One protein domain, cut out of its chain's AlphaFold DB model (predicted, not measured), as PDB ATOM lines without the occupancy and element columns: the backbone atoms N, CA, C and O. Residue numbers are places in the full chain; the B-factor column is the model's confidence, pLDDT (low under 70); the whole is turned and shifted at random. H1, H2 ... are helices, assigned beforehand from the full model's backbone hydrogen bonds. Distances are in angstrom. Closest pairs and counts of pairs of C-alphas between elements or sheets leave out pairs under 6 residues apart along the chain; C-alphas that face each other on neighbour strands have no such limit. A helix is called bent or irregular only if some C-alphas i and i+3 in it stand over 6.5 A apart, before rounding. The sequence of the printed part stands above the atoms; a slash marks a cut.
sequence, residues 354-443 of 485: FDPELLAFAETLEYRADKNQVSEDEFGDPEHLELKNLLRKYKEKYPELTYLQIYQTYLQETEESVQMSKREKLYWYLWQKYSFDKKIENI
ATOM      1  N   PHE A 354     -39.980 -38.861 -31.042       92.81
ATOM      2  CA  PHE A 354     -41.021 -37.840 -31.174       92.81
ATOM      3  C   PHE A 354     -42.083 -38.276 -32.189       92.81
ATOM      4  O   PHE A 354     -41.764 -38.795 -33.263       92.81
ATOM      5  N   ASP A 355     -43.355 -38.076 -31.845       93.94
ATOM      6  CA  ASP A 355     -44.446 -38.487 -32.716       93.94
ATOM      7  C   ASP A 355     -44.525 -37.609 -33.987       93.94
ATOM      8  O   ASP A 355     -44.064 -36.463 -33.992       93.94
ATOM      9  N   PRO A 356     -45.117 -38.114 -35.084       95.50
ATOM     10  CA  PRO A 356     -45.161 -37.377 -36.346       95.50
ATOM     11  C   PRO A 356     -45.925 -36.047 -36.296       95.50
ATOM     12  O   PRO A 356     -45.623 -35.160 -37.090       95.50
ATOM     13  N   GLU A 357     -46.918 -35.897 -35.409       95.56
ATOM     14  CA  GLU A 357     -47.666 -34.641 -35.260       95.56
ATOM     15  C   GLU A 357     -46.770 -33.567 -34.630       95.56
ATOM     16  O   GLU A 357     -46.750 -32.431 -35.109       95.56
ATOM     17  N   LEU A 358     -45.981 -33.939 -33.615       96.56
ATOM     18  CA  LEU A 358     -45.002 -33.053 -32.984       96.56
ATOM     19  C   LEU A 358     -43.930 -32.603 -33.974       96.56
ATOM     20  O   LEU A 358     -43.639 -31.412 -34.059       96.56
ATOM     21  N   LEU A 359     -43.365 -33.542 -34.736       95.12
ATOM     22  CA  LEU A 359     -42.338 -33.234 -35.733       95.12
ATOM     23  C   LEU A 359     -42.867 -32.260 -36.793       95.12
ATOM     24  O   LEU A 359     -42.246 -31.230 -37.044       95.12
ATOM     25  N   ALA A 360     -44.056 -32.529 -37.342       95.06
ATOM     26  CA  ALA A 360     -44.680 -31.652 -38.329       95.06
ATOM     27  C   ALA A 360     -45.000 -30.256 -37.769       95.06
ATOM     28  O   ALA A 360     -44.924 -29.271 -38.499       95.06
ATOM     29  N   PHE A 361     -45.366 -30.147 -36.487       95.88
ATOM     30  CA  PHE A 361     -45.561 -28.849 -35.843       95.88
ATOM     31  C   PHE A 361     -44.235 -28.109 -35.633       95.88
ATOM     32  O   PHE A 361     -44.149 -26.927 -35.965       95.88
ATOM     33  N   ALA A 362     -43.202 -28.789 -35.133       93.00
ATOM     34  CA  ALA A 362     -41.888 -28.197 -34.891       93.00
ATOM     35  C   ALA A 362     -41.251 -27.640 -36.178       93.00
ATOM     36  O   ALA A 362     -40.649 -26.574 -36.132       93.00
ATOM     37  N   GLU A 363     -41.469 -28.284 -37.332       92.25
ATOM     38  CA  GLU A 363     -41.042 -27.781 -38.652       92.25
ATOM     39  C   GLU A 363     -41.673 -26.429 -39.036       92.25
ATOM     40  O   GLU A 363     -41.153 -25.719 -39.898       92.25
ATOM     41  N   THR A 364     -42.802 -26.053 -38.424       93.00
ATOM     42  CA  THR A 364     -43.442 -24.748 -38.668       93.00
ATOM     43  C   THR A 364     -42.847 -23.615 -37.837       93.00
ATOM     44  O   THR A 364     -43.140 -22.448 -38.110       93.00
ATOM     45  N   LEU A 365     -42.036 -23.940 -36.829       90.44
ATOM     46  CA  LEU A 365     -41.423 -22.971 -35.933       90.44
ATOM     47  C   LEU A 365     -40.113 -22.460 -36.535       90.44
ATOM     48  O   LEU A 365     -39.256 -23.228 -36.964       90.44
ATOM     49  N   GLU A 366     -39.962 -21.139 -36.581       87.62
ATOM     50  CA  GLU A 366     -38.749 -20.497 -37.081       87.62
ATOM     51  C   GLU A 366     -37.674 -20.479 -35.988       87.62
ATOM     52  O   GLU A 366     -37.838 -19.797 -34.975       87.62
ATOM     53  N   TYR A 367     -36.543 -21.145 -36.229       86.75
ATOM     54  CA  TYR A 367     -35.374 -20.995 -35.369       86.75
ATOM     55  C   TYR A 367     -34.693 -19.647 -35.622       86.75
ATOM     56  O   TYR A 367     -34.183 -19.373 -36.712       86.75
ATOM     57  N   ARG A 368     -34.658 -18.793 -34.597       82.12
ATOM     58  CA  ARG A 368     -33.942 -17.511 -34.639       82.12
ATOM     59  C   ARG A 368     -32.626 -17.633 -33.893       82.12
ATOM     60  O   ARG A 368     -32.652 -17.780 -32.673       82.12
ATOM     61  N   ALA A 369     -31.513 -17.570 -34.618       79.06
ATOM     62  CA  ALA A 369     -30.174 -17.625 -34.039       79.06
ATOM     63  C   ALA A 369     -29.906 -16.442 -33.092       79.06
ATOM     64  O   ALA A 369     -30.451 -15.346 -33.278       79.06
ATOM     65  N   ASP A 370     -29.063 -16.673 -32.090       72.81
ATOM     66  CA  ASP A 370     -28.576 -15.623 -31.200       72.81
ATOM     67  C   ASP A 370     -27.665 -14.639 -31.958       72.81
ATOM     68  O   ASP A 370     -26.967 -15.000 -32.906       72.81
ATOM     69  N   LYS A 371     -27.655 -13.370 -31.537       70.94
ATOM     70  CA  LYS A 371     -26.668 -12.399 -32.042       70.94
ATOM     71  C   LYS A 371     -25.291 -12.652 -31.437       70.94
ATOM     72  O   LYS A 371     -24.285 -12.275 -32.035       70.94
ATOM     73  N   ASN A 372     -25.249 -13.224 -30.235       72.69
ATOM     74  CA  ASN A 372     -24.025 -13.645 -29.585       72.69
ATOM     75  C   ASN A 372     -23.625 -15.035 -30.104       72.69
ATOM     76  O   ASN A 372     -24.202 -16.042 -29.699       72.69
ATOM     77  N   GLN A 373     -22.601 -15.083 -30.961       75.81
ATOM     78  CA  GLN A 373     -22.119 -16.332 -31.563       75.81
ATOM     79  C   GLN A 373     -21.668 -17.369 -30.523       75.81
ATOM     80  O   GLN A 373     -21.819 -18.560 -30.757       75.81
ATOM     81  N   VAL A 374     -21.154 -16.934 -29.368       76.44
ATOM     82  CA  VAL A 374     -20.775 -17.839 -28.269       76.44
ATOM     83  C   VAL A 374     -22.020 -18.538 -27.736       76.44
ATOM     84  O   VAL A 374     -22.052 -19.757 -27.603       76.44
ATOM     85  N   SER A 375     -23.079 -17.760 -27.485       74.00
ATOM     86  CA  SER A 375     -24.338 -18.304 -26.984       74.00
ATOM     87  C   SER A 375     -24.995 -19.244 -27.993       74.00
ATOM     88  O   SER A 375     -25.625 -20.216 -27.591       74.00
ATOM     89  N   GLU A 376     -24.873 -18.951 -29.286       81.19
ATOM     90  CA  GLU A 376     -25.382 -19.812 -30.352       81.19
ATOM     91  C   GLU A 376     -24.582 -21.121 -30.463       81.19
ATOM     92  O   GLU A 376     -25.178 -22.192 -30.472       81.19
ATOM     93  N   ASP A 377     -23.247 -21.059 -30.480       82.12
ATOM     94  CA  ASP A 377     -22.386 -22.247 -30.596       82.12
ATOM     95  C   ASP A 377     -22.551 -23.204 -29.398       82.12
ATOM     96  O   ASP A 377     -22.452 -24.425 -29.544       82.12
ATOM     97  N   GLU A 378     -22.782 -22.660 -28.201       77.31
ATOM     98  CA  GLU A 378     -22.819 -23.446 -26.964       77.31
ATOM     99  C   GLU A 378     -24.218 -23.857 -26.517       77.31
ATOM    100  O   GLU A 378     -24.367 -24.930 -25.936       77.31
ATOM    101  N   PHE A 379     -25.234 -23.035 -26.784       77.81
ATOM    102  CA  PHE A 379     -26.600 -23.233 -26.279       77.81
ATOM    103  C   PHE A 379     -27.658 -23.178 -27.382       77.81
ATOM    104  O   PHE A 379     -28.852 -23.268 -27.091       77.81
ATOM    105  N   GLY A 380     -27.250 -22.985 -28.638       85.38
ATOM    106  CA  GLY A 380     -28.152 -23.046 -29.774       85.38
ATOM    107  C   GLY A 380     -28.841 -24.404 -29.848       85.38
ATOM    108  O   GLY A 380     -28.235 -25.444 -29.604       85.38
ATOM    109  N   ASP A 381     -30.125 -24.382 -30.184       90.12
ATOM    110  CA  ASP A 381     -30.952 -25.583 -30.311       90.12
ATOM    111  C   ASP A 381     -31.733 -25.540 -31.635       90.12
ATOM    112  O   ASP A 381     -32.955 -25.356 -31.631       90.12
ATOM    113  N   PRO A 382     -31.034 -25.619 -32.787       89.31
ATOM    114  CA  PRO A 382     -31.651 -25.507 -34.110       89.31
ATOM    115  C   PRO A 382     -32.698 -26.591 -34.394       89.31
ATOM    116  O   PRO A 382     -33.643 -26.342 -35.140       89.31
ATOM    117  N   GLU A 383     -32.565 -27.770 -33.784       90.94
ATOM    118  CA  GLU A 383     -33.533 -28.863 -33.886       90.94
ATOM    119  C   GLU A 383     -34.682 -28.747 -32.874       90.94
ATOM    120  O   GLU A 383     -35.562 -29.611 -32.868       90.94
ATOM    121  N   HIS A 384     -34.715 -27.711 -32.027       91.44
ATOM    122  CA  HIS A 384     -35.744 -27.501 -31.004       91.44
ATOM    123  C   HIS A 384     -35.911 -28.709 -30.054       91.44
ATOM    124  O   HIS A 384     -37.040 -29.097 -29.734       91.44
ATOM    125  N   LEU A 385     -34.818 -29.362 -29.649       91.94
ATOM    126  CA  LEU A 385     -34.820 -30.561 -28.806       91.94
ATOM    127  C   LEU A 385     -35.595 -30.360 -27.500       91.94
ATOM    128  O   LEU A 385     -36.491 -31.156 -27.198       91.94
ATOM    129  N   GLU A 386     -35.323 -29.285 -26.761       85.50
ATOM    130  CA  GLU A 386     -35.994 -29.049 -25.472       85.50
ATOM    131  C   GLU A 386     -37.436 -28.594 -25.638       85.50
ATOM    132  O   GLU A 386     -38.331 -29.014 -24.898       85.50
ATOM    133  N   LEU A 387     -37.696 -27.786 -26.666       89.19
ATOM    134  CA  LEU A 387     -39.048 -27.359 -26.986       89.19
ATOM    135  C   LEU A 387     -39.924 -28.562 -27.367       89.19
ATOM    136  O   LEU A 387     -41.047 -28.678 -26.873       89.19
ATOM    137  N   LYS A 388     -39.411 -29.493 -28.184       94.06
ATOM    138  CA  LYS A 388     -40.092 -30.758 -28.509       94.06
ATOM    139  C   LYS A 388     -40.323 -31.603 -27.259       94.06
ATOM    140  O   LYS A 388     -41.433 -32.104 -27.072       94.06
ATOM    141  N   ASN A 389     -39.317 -31.735 -26.392       89.88
ATOM    142  CA  ASN A 389     -39.445 -32.482 -25.141       89.88
ATOM    143  C   ASN A 389     -40.585 -31.923 -24.273       89.88
ATOM    144  O   ASN A 389     -41.486 -32.661 -23.865       89.88
ATOM    145  N   LEU A 390     -40.624 -30.604 -24.068       83.00
ATOM    146  CA  LEU A 390     -41.688 -29.968 -23.295       83.00
ATOM    147  C   LEU A 390     -43.053 -30.072 -23.963       83.00
ATOM    148  O   LEU A 390     -44.026 -30.390 -23.284       83.00
ATOM    149  N   LEU A 391     -43.146 -29.851 -25.275       90.12
ATOM    150  CA  LEU A 391     -44.395 -30.023 -26.017       90.12
ATOM    151  C   LEU A 391     -44.971 -31.427 -25.803       90.12
ATOM    152  O   LEU A 391     -46.161 -31.544 -25.504       90.12
ATOM    153  N   ARG A 392     -44.136 -32.472 -25.872       92.31
ATOM    154  CA  ARG A 392     -44.536 -33.853 -25.568       92.31
ATOM    155  C   ARG A 392     -45.027 -33.992 -24.123       92.31
ATOM    156  O   ARG A 392     -46.140 -34.475 -23.922       92.31
ATOM    157  N   LYS A 393     -44.279 -33.498 -23.125       83.69
ATOM    158  CA  LYS A 393     -44.691 -33.555 -21.704       83.69
ATOM    159  C   LYS A 393     -46.030 -32.840 -21.455       83.69
ATOM    160  O   LYS A 393     -46.903 -33.348 -20.748       83.69
ATOM    161  N   TYR A 394     -46.251 -31.680 -22.074       80.44
ATOM    162  CA  TYR A 394     -47.537 -30.979 -22.002       80.44
ATOM    163  C   TYR A 394     -48.659 -31.738 -22.716       80.44
ATOM    164  O   TYR A 394     -49.787 -31.735 -22.226       80.44
ATOM    165  N   LYS A 395     -48.374 -32.396 -23.843       87.44
ATOM    166  CA  LYS A 395     -49.349 -33.197 -24.590       87.44
ATOM    167  C   LYS A 395     -49.778 -34.442 -23.822       87.44
ATOM    168  O   LYS A 395     -50.956 -34.776 -23.832       87.44
ATOM    169  N   GLU A 396     -48.861 -35.085 -23.109       86.75
ATOM    170  CA  GLU A 396     -49.179 -36.191 -22.198       86.75
ATOM    171  C   GLU A 396     -50.097 -35.736 -21.057       86.75
ATOM    172  O   GLU A 396     -51.025 -36.451 -20.674       86.75
ATOM    173  N   LYS A 397     -49.876 -34.522 -20.541       79.31
ATOM    174  CA  LYS A 397     -50.689 -33.938 -19.468       79.31
ATOM    175  C   LYS A 397     -52.056 -33.429 -19.937       79.31
ATOM    176  O   LYS A 397     -53.023 -33.523 -19.183       79.31
ATOM    177  N   TYR A 398     -52.128 -32.882 -21.148       77.88
ATOM    178  CA  TYR A 398     -53.321 -32.282 -21.750       77.88
ATOM    179  C   TYR A 398     -53.587 -32.904 -23.133       77.88
ATOM    180  O   TYR A 398     -53.418 -32.238 -24.162       77.88
ATOM    181  N   PRO A 399     -53.972 -34.194 -23.191       83.31
ATOM    182  CA  PRO A 399     -54.086 -34.944 -24.446       83.31
ATOM    183  C   PRO A 399     -55.094 -34.343 -25.433       83.31
ATOM    184  O   PRO A 399     -54.962 -34.525 -26.647       83.31
ATOM    185  N   GLU A 400     -56.080 -33.602 -24.931       88.31
ATOM    186  CA  GLU A 400     -57.102 -32.902 -25.705       88.31
ATOM    187  C   GLU A 400     -56.589 -31.665 -26.455       88.31
ATOM    188  O   GLU A 400     -57.219 -31.253 -27.431       88.31
ATOM    189  N   LEU A 401     -55.472 -31.073 -26.022       78.62
ATOM    190  CA  LEU A 401     -54.908 -29.880 -26.649       78.62
ATOM    191  C   LEU A 401     -54.023 -30.258 -27.834       78.62
ATOM    192  O   LEU A 401     -53.272 -31.232 -27.789       78.62
ATOM    193  N   THR A 402     -54.076 -29.479 -28.911       92.88
ATOM    194  CA  THR A 402     -53.114 -29.614 -30.016       92.88
ATOM    195  C   THR A 402     -51.760 -29.016 -29.630       92.88
ATOM    196  O   THR A 402     -51.690 -28.147 -28.757       92.88
ATOM    197  N   TYR A 403     -50.682 -29.409 -30.312       93.69
ATOM    198  CA  TYR A 403     -49.361 -28.815 -30.074       93.69
ATOM    199  C   TYR A 403     -49.338 -27.295 -30.273       93.69
ATOM    200  O   TYR A 403     -48.734 -26.585 -29.475       93.69
ATOM    201  N   LEU A 404     -50.086 -26.775 -31.252       92.50
ATOM    202  CA  LEU A 404     -50.247 -25.331 -31.445       92.50
ATOM    203  C   LEU A 404     -50.889 -24.655 -30.225       92.50
ATOM    204  O   LEU A 404     -50.436 -23.593 -29.804       92.50
ATOM    205  N   GLN A 405     -51.935 -25.258 -29.654       74.69
ATOM    206  CA  GLN A 405     -52.597 -24.714 -28.467       74.69
ATOM    207  C   GLN A 405     -51.676 -24.753 -27.249       74.69
ATOM    208  O   GLN A 405     -51.624 -23.776 -26.505       74.69
ATOM    209  N   ILE A 406     -50.926 -25.842 -27.063       81.44
ATOM    210  CA  ILE A 406     -49.926 -25.961 -25.997       81.44
ATOM    211  C   ILE A 406     -48.859 -24.874 -26.153       81.44
ATOM    212  O   ILE A 406     -48.606 -24.132 -25.207       81.44
ATOM    213  N   TYR A 407     -48.284 -24.737 -27.349       82.62
ATOM    214  CA  TYR A 407     -47.262 -23.738 -27.644       82.62
ATOM    215  C   TYR A 407     -47.753 -22.321 -27.336       82.62
ATOM    216  O   TYR A 407     -47.151 -21.632 -26.518       82.62
ATOM    217  N   GLN A 408     -48.893 -21.917 -27.907       75.75
ATOM    218  CA  GLN A 408     -49.474 -20.584 -27.701       75.75
ATOM    219  C   GLN A 408     -49.823 -20.296 -26.238       75.75
ATOM    220  O   GLN A 408     -49.801 -19.142 -25.818       75.75
ATOM    221  N   THR A 409     -50.165 -21.328 -25.464       70.69
ATOM    222  CA  THR A 409     -50.591 -21.162 -24.070       70.69
ATOM    223  C   THR A 409     -49.412 -21.133 -23.101       70.69
ATOM    224  O   THR A 409     -49.459 -20.378 -22.134       70.69
ATOM    225  N   TYR A 410     -48.375 -21.947 -23.328       68.00
ATOM    226  CA  TYR A 410     -47.349 -22.217 -22.311       68.00
ATOM    227  C   TYR A 410     -45.917 -21.860 -22.718       68.00
ATOM    228  O   TYR A 410     -45.096 -21.633 -21.835       68.00
ATOM    229  N   LEU A 411     -45.594 -21.836 -24.015       77.00
ATOM    230  CA  LEU A 411     -44.199 -21.809 -24.482       77.00
ATOM    231  C   LEU A 411     -43.881 -20.594 -25.368       77.00
ATOM    232  O   LEU A 411     -42.745 -20.128 -25.373       77.00
ATOM    233  N   GLN A 412     -44.880 -20.041 -26.063       77.50
ATOM    234  CA  GLN A 412     -44.707 -18.993 -27.073       77.50
ATOM    235  C   GLN A 412     -44.025 -17.732 -26.534       77.50
ATOM    236  O   GLN A 412     -43.139 -17.193 -27.192       77.50
ATOM    237  N   GLU A 413     -44.432 -17.246 -25.358       67.75
ATOM    238  CA  GLU A 413     -43.870 -16.012 -24.790       67.75
ATOM    239  C   GLU A 413     -42.358 -16.133 -24.569       67.75
ATOM    240  O   GLU A 413     -41.610 -15.209 -24.884       67.75
ATOM    241  N   THR A 414     -41.908 -17.280 -24.056       67.88
ATOM    242  CA  THR A 414     -40.490 -17.546 -23.806       67.88
ATOM    243  C   THR A 414     -39.738 -17.803 -25.111       67.88
ATOM    244  O   THR A 414     -38.698 -17.185 -25.342       67.88
ATOM    245  N   GLU A 415     -40.266 -18.669 -25.982       76.25
ATOM    246  CA  GLU A 415     -39.585 -19.062 -27.222       76.25
ATOM    247  C   GLU A 415     -39.399 -17.871 -28.170       76.25
ATOM    248  O   GLU A 415     -38.296 -17.622 -28.662       76.25
ATOM    249  N   GLU A 416     -40.435 -17.051 -28.358       77.50
ATOM    250  CA  GLU A 416     -40.384 -15.894 -29.262       77.50
ATOM    251  C   GLU A 416     -39.763 -14.650 -28.616       77.50
ATOM    252  O   GLU A 416     -39.592 -13.622 -29.284       77.50
ATOM    253  N   SER A 417     -39.394 -14.728 -27.334       64.44
ATOM    254  CA  SER A 417     -38.732 -13.634 -26.636       64.44
ATOM    255  C   SER A 417     -37.423 -13.278 -27.332       64.44
ATOM    256  O   SER A 417     -36.476 -14.065 -27.383       64.44
ATOM    257  N   VAL A 418     -37.358 -12.046 -27.834       60.31
ATOM    258  CA  VAL A 418     -36.122 -11.416 -28.330       60.31
ATOM    259  C   VAL A 418     -35.263 -10.862 -27.191       60.31
ATOM    260  O   VAL A 418     -34.223 -10.269 -27.439       60.31
ATOM    261  N   GLN A 419     -35.742 -10.999 -25.952       52.88
ATOM    262  CA  GLN A 419     -35.109 -10.505 -24.734       52.88
ATOM    263  C   GLN A 419     -34.408 -11.610 -23.936       52.88
ATOM    264  O   GLN A 419     -33.960 -11.362 -22.822       52.88
ATOM    265  N   MET A 420     -34.402 -12.847 -24.424       58.28
ATOM    266  CA  MET A 420     -33.712 -13.955 -23.768       58.28
ATOM    267  C   MET A 420     -32.668 -14.519 -24.718       58.28
ATOM    268  O   MET A 420     -32.999 -14.848 -25.860       58.28
ATOM    269  N   SER A 421     -31.443 -14.650 -24.221       63.44
ATOM    270  CA  SER A 421     -30.374 -15.401 -24.879       63.44
ATOM    271  C   SER A 421     -30.729 -16.886 -24.981       63.44
ATOM    272  O   SER A 421     -31.602 -17.391 -24.261       63.44
ATOM    273  N   LYS A 422     -30.029 -17.621 -25.851       72.94
ATOM    274  CA  LYS A 422     -30.207 -19.081 -25.963       72.94
ATOM    275  C   LYS A 422     -29.938 -19.807 -24.648       72.94
ATOM    276  O   LYS A 422     -30.732 -20.661 -24.259       72.94
ATOM    277  N   ARG A 423     -28.899 -19.394 -23.916       68.06
ATOM    278  CA  ARG A 423     -28.573 -19.936 -22.588       68.06
ATOM    279  C   ARG A 423     -29.736 -19.790 -21.603       68.06
ATOM    280  O   ARG A 423     -30.131 -20.760 -20.964       68.06
ATOM    281  N   GLU A 424     -30.318 -18.595 -21.505       61.91
ATOM    282  CA  GLU A 424     -31.449 -18.340 -20.599       61.91
ATOM    283  C   GLU A 424     -32.687 -19.163 -20.974       61.91
ATOM    284  O   GLU A 424     -33.388 -19.661 -20.090       61.91
ATOM    285  N   LYS A 425     -32.961 -19.326 -22.275       67.56
ATOM    286  CA  LYS A 425     -34.077 -20.158 -22.750       67.56
ATOM    287  C   LYS A 425     -33.869 -21.626 -22.399       67.56
ATOM    288  O   LYS A 425     -34.783 -22.239 -21.854       67.56
ATOM    289  N   LEU A 426     -32.673 -22.164 -22.641       67.12
ATOM    290  CA  LEU A 426     -32.331 -23.540 -22.288       67.12
ATOM    291  C   LEU A 426     -32.533 -23.795 -20.791       67.12
ATOM    292  O   LEU A 426     -33.224 -24.736 -20.412       67.12
ATOM    293  N   TYR A 427     -32.011 -22.922 -19.928       62.22
ATOM    294  CA  TYR A 427     -32.185 -23.071 -18.480       62.22
ATOM    295  C   TYR A 427     -33.648 -22.988 -18.042       62.22
ATOM    296  O   TYR A 427     -34.072 -23.749 -17.170       62.22
ATOM    297  N   TRP A 428     -34.449 -22.124 -18.672       63.47
ATOM    298  CA  TRP A 428     -35.890 -22.091 -18.425       63.47
ATOM    299  C   TRP A 428     -36.567 -23.413 -18.813       63.47
ATOM    300  O   TRP A 428     -37.406 -23.918 -18.062       63.47
ATOM    301  N   TYR A 429     -36.182 -24.002 -19.949       64.81
ATOM    302  CA  TYR A 429     -36.718 -25.284 -20.398       64.81
ATOM    303  C   TYR A 429     -36.353 -26.442 -19.466       64.81
ATOM    304  O   TYR A 429     -37.241 -27.189 -19.042       64.81
ATOM    305  N   LEU A 430     -35.081 -26.545 -19.079       61.47
ATOM    306  CA  LEU A 430     -34.606 -27.559 -18.136       61.47
ATOM    307  C   LEU A 430     -35.336 -27.451 -16.792       61.47
ATOM    308  O   LEU A 430     -35.776 -28.454 -16.228       61.47
ATOM    309  N   TRP A 431     -35.563 -26.234 -16.299       55.91
ATOM    310  CA  TRP A 431     -36.331 -26.031 -15.074       55.91
ATOM    311  C   TRP A 431     -37.786 -26.516 -15.189       55.91
ATOM    312  O   TRP A 431     -38.279 -27.202 -14.285       55.91
ATOM    313  N   GLN A 432     -38.476 -26.197 -16.291       57.53
ATOM    314  CA  GLN A 432     -39.839 -26.685 -16.533       57.53
ATOM    315  C   GLN A 432     -39.870 -28.211 -16.534       57.53
ATOM    316  O   GLN A 432     -40.694 -28.814 -15.843       57.53
ATOM    317  N   LYS A 433     -38.929 -28.834 -17.252       60.66
ATOM    318  CA  LYS A 433     -38.763 -30.286 -17.334       60.66
ATOM    319  C   LYS A 433     -38.679 -30.919 -15.940       60.66
ATOM    320  O   LYS A 433     -39.536 -31.733 -15.601       60.66
ATOM    321  N   TYR A 434     -37.735 -30.493 -15.100       55.28
ATOM    322  CA  TYR A 434     -37.574 -31.057 -13.752       55.28
ATOM    323  C   TYR A 434     -38.764 -30.757 -12.825       55.28
ATOM    324  O   TYR A 434     -39.104 -31.555 -11.945       55.28
ATOM    325  N   SER A 435     -39.448 -29.632 -13.042       52.94
ATOM    326  CA  SER A 435     -40.665 -29.286 -12.305       52.94
ATOM    327  C   SER A 435     -41.840 -30.215 -12.643       52.94
ATOM    328  O   SER A 435     -42.634 -30.544 -11.756       52.94
ATOM    329  N   PHE A 436     -41.948 -30.681 -13.894       51.31
ATOM    330  CA  PHE A 436     -42.928 -31.699 -14.293       51.31
ATOM    331  C   PHE A 436     -42.674 -33.038 -13.607       51.31
ATOM    332  O   PHE A 436     -43.597 -33.603 -13.010       51.31
ATOM    333  N   ASP A 437     -41.431 -33.509 -13.640       47.56
ATOM    334  CA  ASP A 437     -41.068 -34.847 -13.164       47.56
ATOM    335  C   ASP A 437     -41.345 -34.996 -11.660       47.56
ATOM    336  O   ASP A 437     -41.949 -35.975 -11.208       47.56
ATOM    337  N   LYS A 438     -41.068 -33.945 -10.880       46.16
ATOM    338  CA  LYS A 438     -41.387 -33.903  -9.446       46.16
ATOM    339  C   LYS A 438     -42.892 -33.958  -9.155       46.16
ATOM    340  O   LYS A 438     -43.312 -34.584  -8.176       46.16
ATOM    341  N   LYS A 439     -43.730 -33.322  -9.985       42.28
ATOM    342  CA  LYS A 439     -45.197 -33.380  -9.831       42.28
ATOM    343  C   LYS A 439     -45.721 -34.796 -10.111       42.28
ATOM    344  O   LYS A 439     -46.615 -35.250  -9.396       42.28
ATOM    345  N   ILE A 440     -45.138 -35.518 -11.071       40.09
ATOM    346  CA  ILE A 440     -45.508 -36.907 -11.394       40.09
ATOM    347  C   ILE A 440     -45.102 -37.868 -10.269       40.09
ATOM    348  O   ILE A 440     -45.924 -38.681  -9.837       40.09
ATOM    349  N   GLU A 441     -43.889 -37.736  -9.724       35.69
ATOM    350  CA  GLU A 441     -43.445 -38.557  -8.589       35.69
ATOM    351  C   GLU A 441     -44.346 -38.407  -7.358       35.69
ATOM    352  O   GLU A 441     -44.675 -39.393  -6.693       35.69
ATOM    353  N   ASN A 442     -44.770 -37.179  -7.050       32.06
ATOM    354  CA  ASN A 442     -45.662 -36.915  -5.924       32.06
ATOM    355  C   ASN A 442     -47.040 -37.565  -6.129       32.06
ATOM    356  O   ASN A 442     -47.588 -38.145  -5.190       32.06
ATOM    357  N   ILE A 443     -47.569 -37.558  -7.358       37.09
ATOM    358  CA  ILE A 443     -48.832 -38.231  -7.704       37.09
ATOM    359  C   ILE A 443     -48.699 -39.756  -7.578       37.09
ATOM    360  O   ILE A 443     -49.597 -40.402  -7.036       37.09
TER     361      ILE A 443
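This is residues 354 to 443 of the 485 residues of an uncharacterized protein of Roseburia sp. CAG:303 (UniProt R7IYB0). H3 is the core of a helical body: the long helix H5 runs beside it the same way, while H1 and H4 pack on it at a steeper slant and also touch each other. H2 packs on the first part of H5, away from H3, and residues 438 to 443 of H5 stick out. The printed part has 90 residues with five named helices, H1 to H5 in chain order, and no named strand; its class is all helix. It is compact, with a radius of gyration of the C-alphas of 13.4 A and spans of 41 by 29 by 21 A.

H1, residues 356 to 362, begins at C-alpha 356 (-45.161, -37.377, -36.346). H2 is residues 373 to 379. H3, residues 385 to 397, is 18.7 A long. H4, residues 403 to 415, is 14.1 A long and irregular: C-alphas 410 and 413 are 7.5 A apart. H5, residues 422 to 443, is 32.4 A long and ends at C-alpha 443 (-48.832, -38.231, -7.704).

H3 is the hub. Its residues 388 to 392 alone touch H1, at a steep tilt of 55 degrees; the closest C-alphas, of Leu 358 and Lys 388, are 7.0 A apart. H3 touches H4 at a steep tilt of 46 degrees, opposite ways, closest at the C-alphas of Leu 391 and Tyr 403, 6.5 A. Residues 426 to 436 of H5 alone touch H3, at a shallow tilt of 28 degrees, with the C-alphas of Glu 386 and Tyr 429 closest at 6.4 A. H2 touches H5, closest at the C-alphas of Phe 379 and Arg 423, 5.3 A; H2 and H3 are apart. Every O i to N i+4 pair is within hydrogen-bond range in H1, H2, H3 and H5; in H4, 6 of 9 are.

The C-alphas farthest apart, of Gln 373 and Ile 443, are 42.0 A from each other. The printed part has no cut, and no link is long. Mean pLDDT of the printed part is 75.7; residues 423 to 443 are among those under 70.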